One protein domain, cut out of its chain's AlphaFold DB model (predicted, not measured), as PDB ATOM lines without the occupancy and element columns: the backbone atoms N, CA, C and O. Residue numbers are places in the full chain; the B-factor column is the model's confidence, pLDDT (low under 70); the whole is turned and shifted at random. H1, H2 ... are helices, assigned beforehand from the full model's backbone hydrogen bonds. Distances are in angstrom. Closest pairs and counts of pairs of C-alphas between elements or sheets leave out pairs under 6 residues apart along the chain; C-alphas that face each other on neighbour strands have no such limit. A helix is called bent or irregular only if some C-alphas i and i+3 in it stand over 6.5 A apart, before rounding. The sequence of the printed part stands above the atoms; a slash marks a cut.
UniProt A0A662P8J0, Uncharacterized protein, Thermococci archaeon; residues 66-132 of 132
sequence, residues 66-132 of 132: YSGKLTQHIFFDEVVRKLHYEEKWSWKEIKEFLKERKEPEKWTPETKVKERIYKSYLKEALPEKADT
ATOM      1  N   TYR A  66     -21.018 -17.262 -32.226       87.31
ATOM      2  CA  TYR A  66     -19.589 -16.955 -32.188       87.31
ATOM      3  C   TYR A  66     -19.213 -16.118 -30.956       87.31
ATOM      4  O   TYR A  66     -18.309 -16.491 -30.213       87.31
ATOM      5  N   SER A  67     -19.967 -15.051 -30.669       88.75
ATOM      6  CA  SER A  67     -19.774 -14.240 -29.460       88.75
ATOM      7  C   SER A  67     -19.907 -15.069 -28.179       88.75
ATOM      8  O   SER A  67     -19.087 -14.942 -27.275       88.75
ATOM      9  N   GLY A  68     -20.877 -15.986 -28.126       91.00
ATOM     10  CA  GLY A  68     -21.042 -16.911 -27.011       91.00
ATOM     11  C   GLY A  68     -19.841 -17.837 -26.833       91.00
ATOM     12  O   GLY A  68     -19.385 -18.015 -25.706       91.00
ATOM     13  N   LYS A  69     -19.286 -18.376 -27.926       91.69
ATOM     14  CA  LYS A  69     -18.067 -19.200 -27.898       91.69
ATOM     15  C   LYS A  69     -16.872 -18.421 -27.348       91.69
ATOM     16  O   LYS A  69     -16.159 -18.935 -26.489       91.69
ATOM     17  N   LEU A  70     -16.700 -17.167 -27.775       90.56
ATOM     18  CA  LEU A  70     -15.664 -16.279 -27.242       90.56
ATOM     19  C   LEU A  70     -15.828 -16.061 -25.730       90.56
ATOM     20  O   LEU A  70     -14.869 -16.196 -24.972       90.56
ATOM     21  N   THR A  71     -17.053 -15.801 -25.269       91.81
ATOM     22  CA  THR A  71     -17.329 -15.674 -23.833       91.81
ATOM     23  C   THR A  71     -17.045 -16.969 -23.073       91.81
ATOM     24  O   THR A  71     -16.526 -16.913 -21.965       91.81
ATOM     25  N   GLN A  72     -17.362 -18.135 -23.644       93.31
ATOM     26  CA  GLN A  72     -17.103 -19.427 -23.001       93.31
ATOM     27  C   GLN A  72     -15.611 -19.741 -22.880       93.31
ATOM     28  O   GLN A  72     -15.204 -20.354 -21.897       93.31
ATOM     29  N   HIS A  73     -14.786 -19.300 -23.830       92.69
ATOM     30  CA  HIS A  73     -13.334 -19.389 -23.688       92.69
ATOM     31  C   HIS A  73     -12.834 -18.577 -22.490       92.69
ATOM     32  O   HIS A  73     -12.125 -19.126 -21.652       92.69
ATOM     33  N   ILE A  74     -13.254 -17.311 -22.376       92.75
ATOM     34  CA  ILE A  74     -12.887 -16.444 -21.243       92.75
ATOM     35  C   ILE A  74     -13.385 -17.055 -19.930       92.75
ATOM     36  O   ILE A  74     -12.624 -17.203 -18.980       92.75
ATOM     37  N   PHE A  75     -14.647 -17.482 -19.898       94.12
ATOM     38  CA  PHE A  75     -15.240 -18.136 -18.737       94.12
ATOM     39  C   PHE A  75     -14.456 -19.385 -18.312       94.12
ATOM     40  O   PHE A  75     -14.207 -19.593 -17.126       94.12
ATOM     41  N   PHE A  76     -14.038 -20.220 -19.263       94.75
ATOM     42  CA  PHE A  76     -13.248 -21.393 -18.928       94.75
ATOM     43  C   PHE A  76     -11.885 -21.007 -18.343       94.75
ATOM     44  O   PHE A  76     -11.492 -21.542 -17.309       94.75
ATOM     45  N   ASP A  77     -11.180 -20.081 -18.990       93.25
ATOM     46  CA  ASP A  77      -9.793 -19.747 -18.660       93.25
ATOM     47  C   ASP A  77      -9.658 -18.982 -17.344       93.25
ATOM     48  O   ASP A  77      -8.722 -19.251 -16.583       93.25
ATOM     49  N   GLU A  78     -10.610 -18.091 -17.070       94.75
ATOM     50  CA  GLU A  78     -10.572 -17.178 -15.927       94.75
ATOM     51  C   GLU A  78     -11.448 -17.615 -14.755       94.75
ATOM     52  O   GLU A  78     -11.212 -17.175 -13.634       94.75
ATOM     53  N   VAL A  79     -12.437 -18.486 -14.974       94.75
ATOM     54  CA  VAL A  79     -13.326 -18.957 -13.899       94.75
ATOM     55  C   VAL A  79     -13.121 -20.443 -13.661       94.75
ATOM     56  O   VAL A  79     -12.620 -20.843 -12.614       94.75
ATOM     57  N   VAL A  80     -13.463 -21.289 -14.636       95.75
ATOM     58  CA  VAL A  80     -13.464 -22.751 -14.441       95.75
ATOM     59  C   VAL A  80     -12.069 -23.272 -14.095       95.75
ATOM     60  O   VAL A  80     -11.916 -24.099 -13.195       95.75
ATOM     61  N   ARG A  81     -11.044 -22.790 -14.797       94.56
ATOM     62  CA  ARG A  81      -9.660 -23.210 -14.592       94.56
ATOM     63  C   ARG A  81      -9.125 -22.764 -13.228       94.56
ATOM     64  O   ARG A  81      -8.464 -23.566 -12.572       94.56
ATOM     65  N   LYS A  82      -9.456 -21.549 -12.770       95.56
ATOM     66  CA  LYS A  82      -9.085 -21.062 -11.429       95.56
ATOM     67  C   LYS A  82      -9.783 -21.865 -10.332       95.56
ATOM     68  O   LYS A  82      -9.113 -22.370  -9.440       95.56
ATOM     69  N   LEU A  83     -11.083 -22.141 -10.470       95.88
ATOM     70  CA  LEU A  83     -11.793 -23.035  -9.543       95.88
ATOM     71  C   LEU A  83     -11.148 -24.429  -9.465       95.88
ATOM     72  O   LEU A  83     -11.061 -25.021  -8.393       95.88
ATOM     73  N   HIS A  84     -10.668 -24.962 -10.591       96.12
ATOM     74  CA  HIS A  84     -10.013 -26.267 -10.594       96.12
ATOM     75  C   HIS A  84      -8.621 -26.242  -9.948       96.12
ATOM     76  O   HIS A  84      -8.305 -27.108  -9.131       96.12
ATOM     77  N   TYR A  85      -7.766 -25.291 -10.328       94.19
ATOM     78  CA  TYR A  85      -6.354 -25.311  -9.941       94.19
ATOM     79  C   TYR A  85      -6.031 -24.494  -8.691       94.19
ATOM     80  O   TYR A  85      -5.131 -24.899  -7.954       94.19
ATOM     81  N   GLU A  86      -6.729 -23.389  -8.434       95.44
ATOM     82  CA  GLU A  86      -6.532 -22.540  -7.251       95.44
ATOM     83  C   GLU A  86      -7.370 -23.074  -6.088       95.44
ATOM     84  O   GLU A  86      -6.810 -23.509  -5.083       95.44
ATOM     85  N   GLU A  87      -8.684 -23.190  -6.286       94.69
ATOM     86  CA  GLU A  87      -9.635 -23.649  -5.258       94.69
ATOM     87  C   GLU A  87      -9.687 -25.180  -5.108       94.69
ATOM     88  O   GLU A  87     -10.364 -25.709  -4.228       94.69
ATOM     89  N   LYS A  88      -8.951 -25.911  -5.956       95.69
ATOM     90  CA  LYS A  88      -8.826 -27.382  -5.939       95.69
ATOM     91  C   LYS A  88     -10.140 -28.139  -6.144       95.69
ATOM     92  O   LYS A  88     -10.218 -29.322  -5.807       95.69
ATOM     93  N   TRP A  89     -11.155 -27.513  -6.740       95.75
ATOM     94  CA  TRP A  89     -12.418 -28.197  -7.012       95.75
ATOM     95  C   TRP A  89     -12.235 -29.244  -8.099       95.75
ATOM     96  O   TRP A  89     -11.554 -29.028  -9.104       95.75
ATOM     97  N   SER A  90     -12.885 -30.394  -7.955       94.12
ATOM     98  CA  SER A  90     -12.847 -31.397  -9.023       94.12
ATOM     99  C   SER A  90     -13.684 -30.958 -10.236       94.12
ATOM    100  O   SER A  90     -14.682 -30.252 -10.105       94.12
ATOM    101  N   TRP A  91     -13.361 -31.441 -11.442       92.25
ATOM    102  CA  TRP A  91     -14.194 -31.195 -12.636       92.25
ATOM    103  C   TRP A  91     -15.657 -31.621 -12.448       92.25
ATOM    104  O   TRP A  91     -16.570 -31.010 -13.008       92.25
ATOM    105  N   LYS A  92     -15.875 -32.693 -11.674       92.69
ATOM    106  CA  LYS A  92     -17.208 -33.192 -11.326       92.69
ATOM    107  C   LYS A  92     -17.925 -32.208 -10.403       92.69
ATOM    108  O   LYS A  92     -19.048 -31.826 -10.706       92.69
ATOM    109  N   GLU A  93     -17.242 -31.762  -9.358       94.44
ATOM    110  CA  GLU A  93     -17.751 -30.788  -8.395       94.44
ATOM    111  C   GLU A  93     -18.119 -29.460  -9.060       94.44
ATOM    112  O   GLU A  93     -19.219 -28.969  -8.843       94.44
ATOM    113  N   ILE A  94     -17.267 -28.920  -9.939       94.75
ATOM    114  CA  ILE A  94     -17.582 -27.697 -10.698       94.75
ATOM    115  C   ILE A  94     -18.864 -27.899 -11.516       94.75
ATOM    116  O   ILE A  94     -19.751 -27.050 -11.522       94.75
ATOM    117  N   LYS A  95     -18.990 -29.039 -12.205       92.50
ATOM    118  CA  LYS A  95     -20.171 -29.345 -13.020       92.50
ATOM    119  C   LYS A  95     -21.443 -29.479 -12.179       92.50
ATOM    120  O   LYS A  95     -22.505 -29.063 -12.639       92.50
ATOM    121  N   GLU A  96     -21.356 -30.106 -11.012       93.56
ATOM    122  CA  GLU A  96     -22.476 -30.264 -10.078       93.56
ATOM    123  C   GLU A  96     -22.889 -28.906  -9.509       93.56
ATOM    124  O   GLU A  96     -24.043 -28.511  -9.672       93.56
ATOM    125  N   PHE A  97     -21.931 -28.118  -9.023       94.38
ATOM    126  CA  PHE A  97     -22.158 -26.756  -8.550       94.38
ATOM    127  C   PHE A  97     -22.810 -25.854  -9.618       94.38
ATOM    128  O   PHE A  97     -23.809 -25.191  -9.348       94.38
ATOM    129  N   LEU A  98     -22.321 -25.867 -10.866       92.38
ATOM    130  CA  LEU A  98     -22.903 -25.067 -11.957       92.38
ATOM    131  C   LEU A  98     -24.339 -25.482 -12.332       92.38
ATOM    132  O   LEU A  98     -25.048 -24.712 -12.989       92.38
ATOM    133  N   LYS A  99     -24.777 -26.688 -11.957       91.44
ATOM    134  CA  LYS A  99     -26.183 -27.097 -12.062       91.44
ATOM    135  C   LYS A  99     -26.977 -26.611 -10.855       91.44
ATOM    136  O   LYS A  99     -27.990 -25.953 -11.051       91.44
ATOM    137  N   GLU A 100     -26.486 -26.874  -9.646       90.38
ATOM    138  CA  GLU A 100     -27.126 -26.476  -8.383       90.38
ATOM    139  C   GLU A 100     -27.342 -24.963  -8.281       90.38
ATOM    140  O   GLU A 100     -28.379 -24.514  -7.795       90.38
ATOM    141  N   ARG A 101     -26.419 -24.146  -8.809       90.56
ATOM    142  CA  ARG A 101     -26.566 -22.682  -8.802       90.56
ATOM    143  C   ARG A 101     -27.818 -22.183  -9.535       90.56
ATOM    144  O   ARG A 101     -28.253 -21.065  -9.304       90.56
ATOM    145  N   LYS A 102     -28.404 -22.992 -10.423       88.69
ATOM    146  CA  LYS A 102     -29.646 -22.647 -11.134       88.69
ATOM    147  C   LYS A 102     -30.899 -22.849 -10.278       88.69
ATOM    148  O   LYS A 102     -31.977 -22.458 -10.708       88.69
ATOM    149  N   GLU A 103     -30.762 -23.435  -9.089       91.12
ATOM    150  CA  GLU A 103     -31.856 -23.735  -8.162       91.12
ATOM    151  C   GLU A 103     -31.587 -23.100  -6.777       91.12
ATOM    152  O   GLU A 103     -31.285 -23.819  -5.820       91.12
ATOM    153  N   PRO A 104     -31.688 -21.757  -6.635       87.25
ATOM    154  CA  PRO A 104     -31.348 -21.036  -5.398       87.25
ATOM    155  C   PRO A 104     -32.072 -21.519  -4.142       87.25
ATOM    156  O   PRO A 104     -31.524 -21.465  -3.041       87.25
ATOM    157  N   GLU A 105     -33.290 -22.032  -4.301       88.50
ATOM    158  CA  GLU A 105     -34.111 -22.566  -3.210       88.50
ATOM    159  C   GLU A 105     -33.480 -23.788  -2.527       88.50
ATOM    160  O   GLU A 105     -33.743 -24.044  -1.354       88.50
ATOM    161  N   LYS A 106     -32.614 -24.526  -3.233       88.69
ATOM    162  CA  LYS A 106     -31.942 -25.731  -2.723       88.69
ATOM    163  C   LYS A 106     -30.540 -25.459  -2.180       88.69
ATOM    164  O   LYS A 106     -29.817 -26.399  -1.855       88.69
ATOM    165  N   TRP A 107     -30.120 -24.195  -2.099       91.06
ATOM    166  CA  TRP A 107     -28.752 -23.861  -1.713       91.06
ATOM    167  C   TRP A 107     -28.472 -24.158  -0.246       91.06
ATOM    168  O   TRP A 107     -29.031 -23.538   0.664       91.06
ATOM    169  N   THR A 108     -27.507 -25.046  -0.025       91.81
ATOM    170  CA  THR A 108     -26.943 -25.291   1.299       91.81
ATOM    171  C   THR A 108     -26.015 -24.136   1.706       91.81
ATOM    172  O   THR A 108     -25.616 -23.316   0.865       91.81
ATOM    173  N   PRO A 109     -25.624 -24.034   2.991       91.94
ATOM    174  CA  PRO A 109     -24.584 -23.098   3.414       91.94
ATOM    175  C   PRO A 109     -23.282 -23.251   2.611       91.94
ATOM    176  O   PRO A 109     -22.670 -22.249   2.250       91.94
ATOM    177  N   GLU A 110     -22.906 -24.484   2.261       90.81
ATOM    178  CA  GLU A 110     -21.731 -24.767   1.428       90.81
ATOM    179  C   GLU A 110     -21.890 -24.207   0.009       90.81
ATOM    180  O   GLU A 110     -20.993 -23.524  -0.486       90.81
ATOM    181  N   THR A 111     -23.049 -24.410  -0.629       91.44
ATOM    182  CA  THR A 111     -23.331 -23.869  -1.970       91.44
ATOM    183  C   THR A 111     -23.255 -22.340  -1.983       91.44
ATOM    184  O   THR A 111     -22.747 -21.760  -2.939       91.44
ATOM    185  N   LYS A 112     -23.677 -21.665  -0.903       92.00
ATOM    186  CA  LYS A 112     -23.568 -20.200  -0.779       92.00
ATOM    187  C   LYS A 112     -22.118 -19.717  -0.707       92.00
ATOM    188  O   LYS A 112     -21.795 -18.680  -1.285       92.00
ATOM    189  N   VAL A 113     -21.246 -20.450  -0.010       93.38
ATOM    190  CA  VAL A 113     -19.804 -20.149   0.024       93.38
ATOM    191  C   VAL A 113     -19.198 -20.342  -1.364       93.38
ATOM    192  O   VAL A 113     -18.524 -19.442  -1.865       93.38
ATOM    193  N   LYS A 114     -19.514 -21.463  -2.023       93.31
ATOM    194  CA  LYS A 114     -19.079 -21.756  -3.395       93.31
ATOM    195  C   LYS A 114     -19.543 -20.692  -4.394       93.31
ATOM    196  O   LYS A 114     -18.736 -20.230  -5.194       93.31
ATOM    197  N   GLU A 115     -20.791 -20.232  -4.307       94.19
ATOM    198  CA  GLU A 115     -21.306 -19.151  -5.162       94.19
ATOM    199  C   GLU A 115     -20.561 -17.836  -4.930       94.19
ATOM    200  O   GLU A 115     -20.289 -17.124  -5.892       94.19
ATOM    201  N   ARG A 116     -20.162 -17.513  -3.693       93.12
ATOM    202  CA  ARG A 116     -19.374 -16.300  -3.425       93.12
ATOM    203  C   ARG A 116     -18.009 -16.340  -4.120       93.12
ATOM    204  O   ARG A 116     -17.640 -15.351  -4.747       93.12
ATOM    205  N   ILE A 117     -17.303 -17.467  -4.031       93.75
ATOM    206  CA  ILE A 117     -16.000 -17.680  -4.687       93.75
ATOM    207  C   ILE A 117     -16.162 -17.678  -6.214       93.75
ATOM    208  O   ILE A 117     -15.432 -17.009  -6.939       93.75
ATOM    209  N   TYR A 118     -17.179 -18.372  -6.726       94.25
ATOM    210  CA  TYR A 118     -17.507 -18.353  -8.150       94.25
ATOM    211  C   TYR A 118     -17.766 -16.924  -8.654       94.25
ATOM    212  O   TYR A 118     -17.219 -16.518  -9.681       94.25
ATOM    213  N   LYS A 119     -18.564 -16.141  -7.917       92.56
ATOM    214  CA  LYS A 119     -18.892 -14.761  -8.279       92.56
ATOM    215  C   LYS A 119     -17.687 -13.829  -8.240       92.56
ATOM    216  O   LYS A 119     -17.647 -12.921  -9.067       92.56
ATOM    217  N   SER A 120     -16.715 -14.020  -7.343       94.00
ATOM    218  CA  SER A 120     -15.511 -13.177  -7.344       94.00
ATOM    219  C   SER A 120     -14.718 -13.343  -8.638       94.00
ATOM    220  O   SER A 120     -14.391 -12.339  -9.266       94.00
ATOM    221  N   TYR A 121     -14.515 -14.581  -9.098       93.69
ATOM    222  CA  TYR A 121     -13.848 -14.837 -10.377       93.69
ATOM    223  C   TYR A 121     -14.687 -14.391 -11.579       93.69
ATOM    224  O   TYR A 121     -14.165 -13.794 -12.519       93.69
ATOM    225  N   LEU A 122     -16.002 -14.638 -11.556       92.12
ATOM    226  CA  LEU A 122     -16.884 -14.236 -12.653       92.12
ATOM    227  C   LEU A 122     -16.928 -12.714 -12.822       92.12
ATOM    228  O   LEU A 122     -16.913 -12.234 -13.951       92.12
ATOM    229  N   LYS A 123     -16.965 -11.960 -11.718       91.50
ATOM    230  CA  LYS A 123     -17.002 -10.494 -11.744       91.50
ATOM    231  C   LYS A 123     -15.734  -9.892 -12.339       91.50
ATOM    232  O   LYS A 123     -15.819  -8.889 -13.038       91.50
ATOM    233  N   GLU A 124     -14.584 -10.498 -12.069       89.56
ATOM    234  CA  GLU A 124     -13.309 -10.087 -12.655       89.56
ATOM    235  C   GLU A 124     -13.254 -10.408 -14.157       89.56
ATOM    236  O   GLU A 124     -12.893  -9.557 -14.964       89.56
ATOM    237  N   ALA A 125     -13.667 -11.619 -14.540       88.94
ATOM    238  CA  ALA A 125     -13.548 -12.104 -15.913       88.94
ATOM    239  C   ALA A 125     -14.595 -11.522 -16.877       88.94
ATOM    240  O   ALA A 125     -14.305 -11.251 -18.042       88.94
ATOM    241  N   LEU A 126     -15.843 -11.414 -16.419       87.62
ATOM    242  CA  LEU A 126     -17.024 -11.070 -17.212       87.62
ATOM    243  C   LEU A 126     -17.987 -10.231 -16.349       87.62
ATOM    244  O   LEU A 126     -19.044 -10.727 -15.949       87.62
ATOM    245  N   PRO A 127     -17.651  -8.959 -16.062       82.44
ATOM    246  CA  PRO A 127     -18.417  -8.113 -15.142       82.44
ATOM    247  C   PRO A 127     -19.885  -7.958 -15.556       82.44
ATOM    248  O   PRO A 127     -20.768  -7.987 -14.705       82.44
ATOM    249  N   GLU A 128     -20.161  -7.905 -16.861       82.06
ATOM    250  CA  GLU A 128     -21.519  -7.824 -17.423       82.06
ATOM    251  C   GLU A 128     -22.406  -9.034 -17.082       82.06
ATOM    252  O   GLU A 128     -23.624  -8.961 -17.215       82.06
ATOM    253  N   LYS A 129     -21.811 -10.158 -16.659       77.44
ATOM    254  CA  LYS A 129     -22.517 -11.404 -16.330       77.44
ATOM    255  C   LYS A 129     -22.551 -11.727 -14.838       77.44
ATOM    256  O   LYS A 129     -23.092 -12.766 -14.469       77.44
ATOM    257  N   ALA A 130     -21.975 -10.883 -13.984       68.06
ATOM    258  CA  ALA A 130     -21.839 -11.166 -12.553       68.06
ATOM    259  C   ALA A 130     -23.185 -11.197 -11.796       68.06
ATOM    260  O   ALA A 130     -23.313 -11.903 -10.789       68.06
ATOM    261  N   ASP A 131     -24.179 -10.462 -12.303       61.59
ATOM    262  CA  ASP A 131     -25.501 -10.294 -11.682       61.59
ATOM    263  C   ASP A 131     -26.625 -11.097 -12.369       61.59
ATOM    264  O   ASP A 131     -27.766 -11.071 -11.908       61.59
ATOM    265  N   THR A 132     -26.300 -11.843 -13.432       59.16
ATOM    266  CA  THR A 132     -27.198 -12.780 -14.147       59.16
ATOM    267  C   THR A 132     -27.008 -14.233 -13.725       59.16
ATOM    268  O   THR A 132     -28.022 -14.959 -13.653       59.16
TER     269      THR A 132
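Overview. This is residues 66 to 132 of the 132 residues of an uncharacterized protein of Thermococci archaeon (UniProt A0A662P8J0). Three helices stand crosswise to one another: the later half of H3 packs across residues 74 to 83 of H1, and the short H2 makes the third side of a rough triangle, running from near the end of H1 toward the first turns of H3. H1, the longest, has a kink near residue 75, and its residues 66 to 73 reach away from the other two helices. The printed part has 67 residues, with H1, H2 and H3 along the chain and no named strand; the class is all helix. It is compact, with a radius of gyration of the C-alphas of 11.8 A and spans of 34 by 25 by 18 A.

Along the chain. Find C-alpha 66 at (-19.589, -16.955, -32.188); from there H1, residues 66 to 85, runs 27.2 A to C-alpha 85 at (-6.354, -25.311, -9.941). It has a kink of 30 degrees near residue 75 and is neither bent nor irregular, but only just: C-alphas 77 and 80 are 6.3 A apart. Look next at H3, residues 109 to 125, which runs 24.8 A to C-alpha 125 at (-13.548, -12.104, -15.913). H2 is residues 91 to 100.

Arrangement. Look at residues 74 to 83 of H1, which touch residues 118 to 125 of H3; the closest C-alphas, of Val 79 and Tyr 121, are 5.4 A apart. The two run opposite ways at a steep tilt of 54 degrees. H1 touches H2 with residues 80 to 84 alone, closest at the C-alphas of His 84 and Trp 91, 6.8 A, at a steep tilt of 64 degrees, opposite ways. H2 and H3 only just touch, with 3 pairs of C-alphas within 8 A, closest at Phe 97 and Thr 111, 7.3 A; they are about perpendicular, at 79 degrees. Each O i to N i+4 pair is within hydrogen-bond range in H2 and H3, and 14 of 16 are in H1.

Size, cuts and confidence. The two C-alphas farthest apart, of Tyr 66 and Pro 109, are 36.5 A apart. The printed part has no cut; the link from H1 to H2 is tight and that from H2 to H3 short. Confidence is low at residues 130 to 132, where pLDDT is under 70; Thr 132 is the chain's last residue.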